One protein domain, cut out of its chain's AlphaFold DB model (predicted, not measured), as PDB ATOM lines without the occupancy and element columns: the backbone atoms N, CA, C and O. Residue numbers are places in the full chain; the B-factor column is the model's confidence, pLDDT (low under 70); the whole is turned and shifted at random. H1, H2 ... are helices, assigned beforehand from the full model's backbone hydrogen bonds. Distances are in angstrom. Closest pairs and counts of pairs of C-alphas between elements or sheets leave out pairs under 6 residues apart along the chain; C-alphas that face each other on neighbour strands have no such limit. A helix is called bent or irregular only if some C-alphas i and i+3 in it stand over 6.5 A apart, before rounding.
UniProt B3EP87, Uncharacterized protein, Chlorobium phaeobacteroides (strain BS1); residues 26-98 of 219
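What this domain is: This is residues 26 to 98 of the 219 residues of an uncharacterized protein of Chlorobium phaeobacteroides (strain BS1) (UniProt B3EP87). Helices H1 and H5 lie side by side, and a hairpin of H3 and H4 packs on H5 through the end of H3. Short H2 comes between H1 and H3. The printed part has 73 residues with five named helices, H1 to H5, and no named strand: all helix, compact, radius of gyration of the C-alphas 11.9 A, spans 35 by 25 by 20 A.

Where its parts are: H1, residues 26 to 40, runs 23.3 A from C-alpha 26 at (113.597, 91.468, 111.152); it is irregular, C-alphas 26 and 29 being 7.5 A apart. H2 is residues 44 to 47, 5.3 A; H3 53 to 65, 18.2 A; H4 70 to 78, 11.9 A. H5, 84 to 97, runs 20.1 A to C-alpha 97 at (119.909, 90.212, 118.379).

How they stand to each other: H1 touches H5, closest C-alphas Leu 30 and Leu 91, 6.0 A, at a shallow tilt of 20 degrees, opposite ways. H2 is close to but not clearly touching H3, closest C-alphas Cys 47 and Gln 53, 5.7 A. H3 and H4 form a hairpin, closest C-alphas Ser 63 and Leu 71, 4.7 A. H3 touches H5 with residues 63 to 65 alone, closest C-alphas Leu 64 and Arg 92, 5.8 A, at a steep tilt of 60 degrees. Every O i to N i+4 pair is within hydrogen-bond range in H3, H4 and H5, and 10 of 11 in H1; H2 is too short for one.

The domain as a whole: The farthest C-alphas, of Phe 26 and Asp 51, are 35.6 A apart. The printed part has no cut, its four links are tight, and no printed residue is under 70 in pLDDT.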
ATOM      1  N   PHE A  26     112.525  91.714 110.192       82.94
ATOM      2  CA  PHE A  26     113.597  91.468 111.152       82.94
ATOM      3  C   PHE A  26     114.225  92.767 111.701       82.94
ATOM      4  O   PHE A  26     114.578  92.832 112.876       82.94
ATOM      5  N   LEU A  27     114.310  93.826 110.886       87.38
ATOM      6  CA  LEU A  27     114.865  95.130 111.278       87.38
ATOM      7  C   LEU A  27     113.796  96.176 111.627       87.38
ATOM      8  O   LEU A  27     114.140  97.294 112.008       87.38
ATOM      9  N   ARG A  28     112.503  95.847 111.529       85.56
ATOM     10  CA  ARG A  28     111.403  96.795 111.770       85.56
ATOM     11  C   ARG A  28     111.445  97.432 113.169       85.56
ATOM     12  O   ARG A  28     111.260  98.648 113.237       85.56
ATOM     13  N   PRO A  29     111.740  96.700 114.267       88.12
ATOM     14  CA  PRO A  29     111.890  97.323 115.584       88.12
ATOM     15  C   PRO A  29     113.032  98.347 115.623       88.12
ATOM     16  O   PRO A  29     112.829  99.469 116.078       88.12
ATOM     17  N   LEU A  30     114.195  98.002 115.056       89.75
ATOM     18  CA  LEU A  30     115.350  98.902 114.962       89.75
ATOM     19  C   LEU A  30     115.012 100.172 114.182       89.75
ATOM     20  O   LEU A  30     115.348 101.270 114.618       89.75
ATOM     21  N   LYS A  31     114.301 100.031 113.059       88.00
ATOM     22  CA  LYS A  31     113.826 101.168 112.269       88.00
ATOM     23  C   LYS A  31     112.911 102.080 113.090       88.00
ATOM     24  O   LYS A  31     113.130 103.285 113.096       88.00
ATOM     25  N   SER A  32     111.946 101.509 113.811       88.38
ATOM     26  CA  SER A  32     111.025 102.267 114.671       88.38
ATOM     27  C   SER A  32     111.770 103.075 115.741       88.38
ATOM     28  O   SER A  32     111.510 104.263 115.910       88.38
ATOM     29  N   TRP A  33     112.757 102.474 116.414       91.19
ATOM     30  CA  TRP A  33     113.558 103.182 117.419       91.19
ATOM     31  C   TRP A  33     114.452 104.267 116.809       91.19
ATOM     32  O   TRP A  33     114.572 105.342 117.388       91.19
ATOM     33  N   ILE A  34     115.037 104.043 115.625       88.69
ATOM     34  CA  ILE A  34     115.791 105.086 114.905       88.69
ATOM     35  C   ILE A  34     114.877 106.262 114.540       88.69
ATOM     36  O   ILE A  34     115.257 107.414 114.728       88.69
ATOM     37  N   GLU A  35     113.667 105.988 114.052       88.31
ATOM     38  CA  GLU A  35     112.687 107.031 113.734       88.31
ATOM     39  C   GLU A  35     112.216 107.774 114.992       88.31
ATOM     40  O   GLU A  35     112.006 108.986 114.947       88.31
ATOM     41  N   GLN A  36     112.091 107.080 116.126       88.62
ATOM     42  CA  GLN A  36     111.796 107.698 117.419       88.62
ATOM     43  C   GLN A  36     112.930 108.630 117.869       88.62
ATOM     44  O   GLN A  36     112.658 109.746 118.312       88.62
ATOM     45  N   LEU A  37     114.191 108.209 117.715       89.06
ATOM     46  CA  LEU A  37     115.362 109.047 117.986       89.06
ATOM     47  C   LEU A  37     115.363 110.311 117.118       89.06
ATOM     48  O   LEU A  37     115.508 111.421 117.632       89.06
ATOM     49  N   GLU A  38     115.147 110.139 115.814       86.31
ATOM     50  CA  GLU A  38     115.110 111.225 114.832       86.31
ATOM     51  C   GLU A  38     114.015 112.249 115.156       86.31
ATOM     52  O   GLU A  38     114.277 113.449 115.179       86.31
ATOM     53  N   ARG A  39     112.795 111.784 115.449       86.69
ATOM     54  CA  ARG A  39     111.637 112.661 115.681       86.69
ATOM     55  C   ARG A  39     111.680 113.383 117.022       86.69
ATOM     56  O   ARG A  39     111.269 114.538 117.091       86.69
ATOM     57  N   ASN A  40     112.127 112.700 118.074       85.88
ATOM     58  CA  ASN A  40     111.934 113.186 119.440       85.88
ATOM     59  C   ASN A  40     113.194 113.814 120.042       85.88
ATOM     60  O   ASN A  40     113.077 114.633 120.948       85.88
ATOM     61  N   TYR A  41     114.384 113.461 119.545       84.12
ATOM     62  CA  TYR A  41     115.646 113.865 120.172       84.12
ATOM     63  C   TYR A  41     116.574 114.588 119.195       84.12
ATOM     64  O   TYR A  41     117.152 115.622 119.530       84.12
ATOM     65  N   PHE A  42     116.718 114.098 117.962       85.56
ATOM     66  CA  PHE A  42     117.731 114.622 117.046       85.56
ATOM     67  C   PHE A  42     117.257 115.858 116.282       85.56
ATOM     68  O   PHE A  42     116.771 115.798 115.158       85.56
ATOM     69  N   SER A  43     117.495 117.032 116.861       82.25
ATOM     70  CA  SER A  43     117.397 118.297 116.129       82.25
ATOM     71  C   SER A  43     118.629 118.504 115.246       82.25
ATOM     72  O   SER A  43     119.745 118.593 115.762       82.25
ATOM     73  N   ALA A  44     118.441 118.669 113.932       76.00
ATOM     74  CA  ALA A  44     119.532 118.962 112.996       76.00
ATOM     75  C   ALA A  44     120.339 120.210 113.401       76.00
ATOM     76  O   ALA A  44     121.563 120.220 113.301       76.00
ATOM     77  N   ARG A  45     119.671 121.237 113.944       79.88
ATOM     78  CA  ARG A  45     120.325 122.465 114.425       79.88
ATOM     79  C   ARG A  45     121.262 122.207 115.607       79.88
ATOM     80  O   ARG A  45     122.298 122.856 115.700       79.88
ATOM     81  N   ASN A  46     120.898 121.288 116.499       81.75
ATOM     82  CA  ASN A  46     121.671 121.011 117.711       81.75
ATOM     83  C   ASN A  46     122.726 119.925 117.477       81.75
ATOM     84  O   ASN A  46     123.852 120.072 117.938       81.75
ATOM     85  N   CYS A  47     122.376 118.862 116.751       84.00
ATOM     86  CA  CYS A  47     123.198 117.659 116.609       84.00
ATOM     87  C   CYS A  47     124.128 117.709 115.393       84.00
ATOM     88  O   CYS A  47     125.195 117.109 115.420       84.00
ATOM     89  N   LEU A  48     123.723 118.400 114.321       79.88
ATOM     90  CA  LEU A  48     124.400 118.374 113.017       79.88
ATOM     91  C   LEU A  48     124.944 119.750 112.600       79.88
ATOM     92  O   LEU A  48     125.293 119.948 111.436       79.88
ATOM     93  N   SER A  49     125.038 120.709 113.528       84.75
ATOM     94  CA  SER A  49     125.794 121.939 113.280       84.75
ATOM     95  C   SER A  49     127.281 121.614 113.082       84.75
ATOM     96  O   SER A  49     127.780 120.597 113.573       84.75
ATOM     97  N   ARG A  50     127.999 122.488 112.366       76.69
ATOM     98  CA  ARG A  50     129.413 122.291 112.000       76.69
ATOM     99  C   ARG A  50     130.307 121.954 113.200       76.69
ATOM    100  O   ARG A  50     131.218 121.144 113.060       76.69
ATOM    101  N   ASP A  51     130.007 122.534 114.359       82.50
ATOM    102  CA  ASP A  51     130.808 122.373 115.575       82.50
ATOM    103  C   ASP A  51     130.376 121.160 116.416       82.50
ATOM    104  O   ASP A  51     131.187 120.596 117.146       82.50
ATOM    105  N   ASN A  52     129.129 120.696 116.260       88.12
ATOM    106  CA  ASN A  52     128.566 119.643 117.106       88.12
ATOM    107  C   ASN A  52     128.521 118.264 116.443       88.12
ATOM    108  O   ASN A  52     128.502 117.263 117.155       88.12
ATOM    109  N   GLN A  53     128.528 118.177 115.108       89.31
ATOM    110  CA  GLN A  53     128.354 116.909 114.388       89.31
ATOM    111  C   GLN A  53     129.358 115.838 114.827       89.31
ATOM    112  O   GLN A  53     128.991 114.685 115.054       89.31
ATOM    113  N   LYS A  54     130.636 116.210 114.955       91.31
ATOM    114  CA  LYS A  54     131.691 115.274 115.359       91.31
ATOM    115  C   LYS A  54     131.440 114.731 116.766       91.31
ATOM    116  O   LYS A  54     131.572 113.528 116.985       91.31
ATOM    117  N   GLU A  55     131.075 115.613 117.689       93.44
ATOM    118  CA  GLU A  55     130.863 115.264 119.090       93.44
ATOM    119  C   GLU A  55     129.590 114.441 119.279       93.44
ATOM    120  O   GLU A  55     129.611 113.411 119.951       93.44
ATOM    121  N   PHE A  56     128.517 114.809 118.577       92.75
ATOM    122  CA  PHE A  56     127.293 114.023 118.506       92.75
ATOM    123  C   PHE A  56     127.576 112.601 118.016       92.75
ATOM    124  O   PHE A  56     127.212 111.639 118.683       92.75
ATOM    125  N   MET A  57     128.277 112.450 116.887       91.62
ATOM    126  CA  MET A  57     128.588 111.131 116.329       91.62
ATOM    127  C   MET A  57     129.458 110.292 117.269       91.62
ATOM    128  O   MET A  57     129.255 109.080 117.360       91.62
ATOM    129  N   ARG A  58     130.409 110.919 117.975       94.25
ATOM    130  CA  ARG A  58     131.250 110.256 118.980       94.25
ATOM    131  C   ARG A  58     130.401 109.733 120.136       94.25
ATOM    132  O   ARG A  58     130.411 108.533 120.392       94.25
ATOM    133  N   LEU A  59     129.656 110.618 120.794       94.50
ATOM    134  CA  LEU A  59     128.862 110.301 121.980       94.50
ATOM    135  C   LEU A  59     127.713 109.344 121.669       94.50
ATOM    136  O   LEU A  59     127.488 108.384 122.407       94.50
ATOM    137  N   PHE A  60     127.025 109.542 120.546       92.81
ATOM    138  CA  PHE A  60     125.957 108.650 120.113       92.81
ATOM    139  C   PHE A  60     126.499 107.249 119.822       92.81
ATOM    140  O   PHE A  60     125.957 106.264 120.322       92.81
ATOM    141  N   ARG A  61     127.622 107.135 119.097       92.25
ATOM    142  CA  ARG A  61     128.276 105.840 118.873       92.25
ATOM    143  C   ARG A  61     128.700 105.190 120.187       92.25
ATOM    144  O   ARG A  61     128.391 104.015 120.370       92.25
ATOM    145  N   GLY A  62     129.359 105.937 121.075       94.00
ATOM    146  CA  GLY A  62     129.764 105.466 122.401       94.00
ATOM    147  C   GLY A  62     128.575 104.914 123.189       94.00
ATOM    148  O   GLY A  62     128.620 103.792 123.696       94.00
ATOM    149  N   SER A  63     127.450 105.633 123.166       93.00
ATOM    150  CA  SER A  63     126.191 105.206 123.789       93.00
ATOM    151  C   SER A  63     125.693 103.863 123.249       93.00
ATOM    152  O   SER A  63     125.261 103.013 124.025       93.00
ATOM    153  N   LEU A  64     125.787 103.635 121.932       91.06
ATOM    154  CA  LEU A  64     125.352 102.384 121.298       91.06
ATOM    155  C   LEU A  64     126.294 101.204 121.551       91.06
ATOM    156  O   LEU A  64     125.835 100.070 121.683       91.06
ATOM    157  N   VAL A  65     127.604 101.433 121.625       90.38
ATOM    158  CA  VAL A  65     128.557 100.354 121.940       90.38
ATOM    159  C   VAL A  65     128.651 100.080 123.443       90.38
ATOM    160  O   VAL A  65     129.181  99.045 123.840       90.38
ATOM    161  N   GLY A  66     128.071 100.952 124.271       88.31
ATOM    162  CA  GLY A  66     128.071 100.817 125.723       88.31
ATOM    163  C   GLY A  66     129.336 101.315 126.395       88.31
ATOM    164  O   GLY A  66     129.706 100.764 127.427       88.31
ATOM    165  N   GLU A  67     129.991 102.318 125.812       92.50
ATOM    166  CA  GLU A  67     131.059 103.048 126.488       92.50
ATOM    167  C   GLU A  67     130.524 103.688 127.772       92.50
ATOM    168  O   GLU A  67     129.412 104.226 127.813       92.50
ATOM    169  N   GLU A  68     131.323 103.601 128.833       89.69
ATOM    170  CA  GLU A  68     130.991 104.174 130.130       89.69
ATOM    171  C   GLU A  68     130.768 105.687 129.996       89.69
ATOM    172  O   GLU A  68     131.494 106.367 129.274       89.69
ATOM    173  N   ASN A  69     129.737 106.211 130.663       92.19
ATOM    174  CA  ASN A  69     129.334 107.625 130.672       92.19
ATOM    175  C   ASN A  69     128.921 108.252 129.325       92.19
ATOM    176  O   ASN A  69     128.334 109.330 129.344       92.19
ATOM    177  N   ALA A  70     129.115 107.596 128.176       93.75
ATOM    178  CA  ALA A  70     128.830 108.191 126.866       93.75
ATOM    179  C   ALA A  70     127.368 108.652 126.702       93.75
ATOM    180  O   ALA A  70     127.117 109.712 126.128       93.75
ATOM    181  N   LEU A  71     126.407 107.888 127.232       92.62
ATOM    182  CA  LEU A  71     124.983 108.247 127.197       92.62
ATOM    183  C   LEU A  71     124.664 109.450 128.092       92.62
ATOM    184  O   LEU A  71     123.958 110.362 127.667       92.62
ATOM    185  N   LEU A  72     125.239 109.480 129.296       93.31
ATOM    186  CA  LEU A  72     125.082 110.594 130.227       93.31
ATOM    187  C   LEU A  72     125.696 111.878 129.647       93.31
ATOM    188  O   LEU A  72     125.063 112.931 129.654       93.31
ATOM    189  N   GLU A  73     126.900 111.787 129.077       94.44
ATOM    190  CA  GLU A  73     127.554 112.899 128.380       94.44
ATOM    191  C   GLU A  73     126.716 113.391 127.194       94.44
ATOM    192  O   GLU A  73     126.537 114.599 127.034       94.44
ATOM    193  N   LEU A  74     126.148 112.478 126.394       92.75
ATOM    194  CA  LEU A  74     125.255 112.821 125.284       92.75
ATOM    195  C   LEU A  74     124.038 113.616 125.778       92.75
ATOM    196  O   LEU A  74     123.715 114.665 125.216       92.75
ATOM    197  N   GLN A  75     123.385 113.143 126.840       92.25
ATOM    198  CA  GLN A  75     122.230 113.810 127.439       92.25
ATOM    199  C   GLN A  75     122.587 115.191 127.980       92.25
ATOM    200  O   GLN A  75     121.861 116.148 127.720       92.25
ATOM    201  N   MET A  76     123.714 115.326 128.679       91.56
ATOM    202  CA  MET A  76     124.152 116.605 129.242       91.56
ATOM    203  C   MET A  76     124.539 117.612 128.156       91.56
ATOM    204  O   MET A  76     124.102 118.765 128.201       91.56
ATOM    205  N   TYR A  77     125.333 117.184 127.172       91.25
ATOM    206  CA  TYR A  77     125.855 118.060 126.125       91.25
ATOM    207  C   TYR A  77     124.736 118.575 125.213       91.25
ATOM    208  O   TYR A  77     124.664 119.769 124.918       91.25
ATOM    209  N   PHE A  78     123.825 117.688 124.802       90.25
ATOM    210  CA  PHE A  78     122.739 118.020 123.875       90.25
ATOM    211  C   PHE A  78     121.405 118.335 124.555       90.25
ATOM    212  O   PHE A  78     120.446 118.701 123.873       90.25
ATOM    213  N   ARG A  79     121.357 118.264 125.891       88.56
ATOM    214  CA  ARG A  79     120.166 118.501 126.726       88.56
ATOM    215  C   ARG A  79     118.991 117.596 126.350       88.56
ATOM    216  O   ARG A  79     117.848 118.049 126.298       88.56
ATOM    217  N   PHE A  80     119.279 116.332 126.058       88.50
ATOM    218  CA  PHE A  80     118.240 115.332 125.824       88.50
ATOM    219  C   PHE A  80     117.598 114.896 127.141       88.50
ATOM    220  O   PHE A  80     118.222 114.936 128.201       88.50
ATOM    221  N   SER A  81     116.334 114.491 127.069       84.75
ATOM    222  CA  SER A  81     115.584 113.971 128.208       84.75
ATOM    223  C   SER A  81     116.026 112.550 128.590       84.75
ATOM    224  O   SER A  81     116.654 111.832 127.809       84.75
ATOM    225  N   HIS A  82     115.714 112.155 129.829       80.19
ATOM    226  CA  HIS A  82     116.152 110.880 130.416       80.19
ATOM    227  C   HIS A  82     115.448 109.656 129.800       80.19
ATOM    228  O   HIS A  82     115.970 108.550 129.854       80.19
ATOM    229  N   ASP A  83     114.296 109.838 129.152       85.25
ATOM    230  CA  ASP A  83     113.600 108.793 128.383       85.25
ATOM    231  C   ASP A  83     114.388 108.315 127.146       85.25
ATOM    232  O   ASP A  83     114.074 107.265 126.577       85.25
ATOM    233  N   LEU A  84     115.466 109.019 126.773       89.00
ATOM    234  CA  LEU A  84     116.435 108.549 125.784       89.00
ATOM    235  C   LEU A  84     117.073 107.208 126.188       89.00
ATOM    236  O   LEU A  84     117.413 106.415 125.306       89.00
ATOM    237  N   ASP A  85     117.203 106.933 127.490       90.31
ATOM    238  CA  ASP A  85     117.836 105.718 128.015       90.31
ATOM    239  C   ASP A  85     117.155 104.454 127.494       90.31
ATOM    240  O   ASP A  85     117.820 103.541 126.995       90.31
ATOM    241  N   ASP A  86     115.824 104.425 127.542       90.56
ATOM    242  CA  ASP A  86     115.035 103.285 127.086       90.56
ATOM    243  C   ASP A  86     115.164 103.086 125.575       90.56
ATOM    244  O   ASP A  86     115.287 101.954 125.099       90.56
ATOM    245  N   VAL A  87     115.185 104.173 124.800       91.19
ATOM    246  CA  VAL A  87     115.320 104.098 123.338       91.19
ATOM    247  C   VAL A  87     116.708 103.586 122.948       91.19
ATOM    248  O   VAL A  87     116.819 102.690 122.107       91.19
ATOM    249  N   ILE A  88     117.765 104.090 123.592       92.88
ATOM    250  CA  ILE A  88     119.144 103.637 123.365       92.88
ATOM    251  C   ILE A  88     119.307 102.180 123.789       92.88
ATOM    252  O   ILE A  88     119.849 101.384 123.020       92.88
ATOM    253  N   LYS A  89     118.803 101.797 124.965       92.12
ATOM    254  CA  LYS A  89     118.827 100.411 125.442       92.12
ATOM    255  C   LYS A  89     118.132  99.471 124.459       92.12
ATOM    256  O   LYS A  89     118.728  98.480 124.044       92.12
ATOM    257  N   ASN A  90     116.924  99.813 124.021       92.25
ATOM    258  CA  ASN A  90     116.185  99.019 123.044       92.25
ATOM    259  C   ASN A  90     116.937  98.893 121.714       92.25
ATOM    260  O   ASN A  90     116.998  97.802 121.142       92.25
ATOM    261  N   LEU A  91     117.563  99.975 121.237       92.00
ATOM    262  CA  LEU A  91     118.363  99.944 120.015       92.00
ATOM    263  C   LEU A  91     119.577  99.014 120.160       92.00
ATOM    264  O   LEU A  91     119.837  98.199 119.272       92.00
ATOM    265  N   ARG A  92     120.285  99.078 121.293       91.00
ATOM    266  CA  ARG A  92     121.411  98.185 121.612       91.00
ATOM    267  C   ARG A  92     120.982  96.728 121.660       91.00
ATOM    268  O   ARG A  92     121.588  95.894 120.990       91.00
ATOM    269  N   ASP A  93     119.918  96.435 122.397       91.06
ATOM    270  CA  ASP A  93     119.362  95.088 122.508       91.06
ATOM    271  C   ASP A  93     118.917  94.567 121.134       91.06
ATOM    272  O   ASP A  93     119.134  93.400 120.799       91.06
ATOM    273  N   GLY A  94     118.354  95.442 120.298       90.25
ATOM    274  CA  GLY A  94     118.044  95.163 118.901       90.25
ATOM    275  C   GLY A  94     119.275  94.787 118.079       90.25
ATOM    276  O   GLY A  94     119.257  93.769 117.390       90.25
ATOM    277  N   PHE A  95     120.363  95.555 118.173       88.88
ATOM    278  CA  PHE A  95     121.608  95.244 117.468       88.88
ATOM    279  C   PHE A  95     122.250  93.946 117.969       88.88
ATOM    280  O   PHE A  95     122.741  93.165 117.159       88.88
ATOM    281  N   ILE A  96     122.189  93.652 119.271       89.38
ATOM    282  CA  ILE A  96     122.720  92.406 119.859       89.38
ATOM    283  C   ILE A  96     121.975  91.164 119.346       89.38
ATOM    284  O   ILE A  96     122.565  90.081 119.249       89.38
ATOM    285  N   LYS A  97     120.687  91.297 118.999       91.62
ATOM    286  CA  LYS A  97     119.909  90.212 118.379       91.62
ATOM    287  C   LYS A  97     120.411  89.861 116.979       91.62
ATOM    288  O   LYS A  97     120.172  88.745 116.530       91.62
ATOM    289  N   ILE A  98     121.130  90.761 116.308       92.88
ATOM    290  CA  ILE A  98     121.777  90.478 115.029       92.88
ATOM    291  C   ILE A  98     123.057  89.682 115.293       92.88
ATOM    292  O   ILE A  98     124.062  90.217 115.759       92.88
TER     293      ILE A  98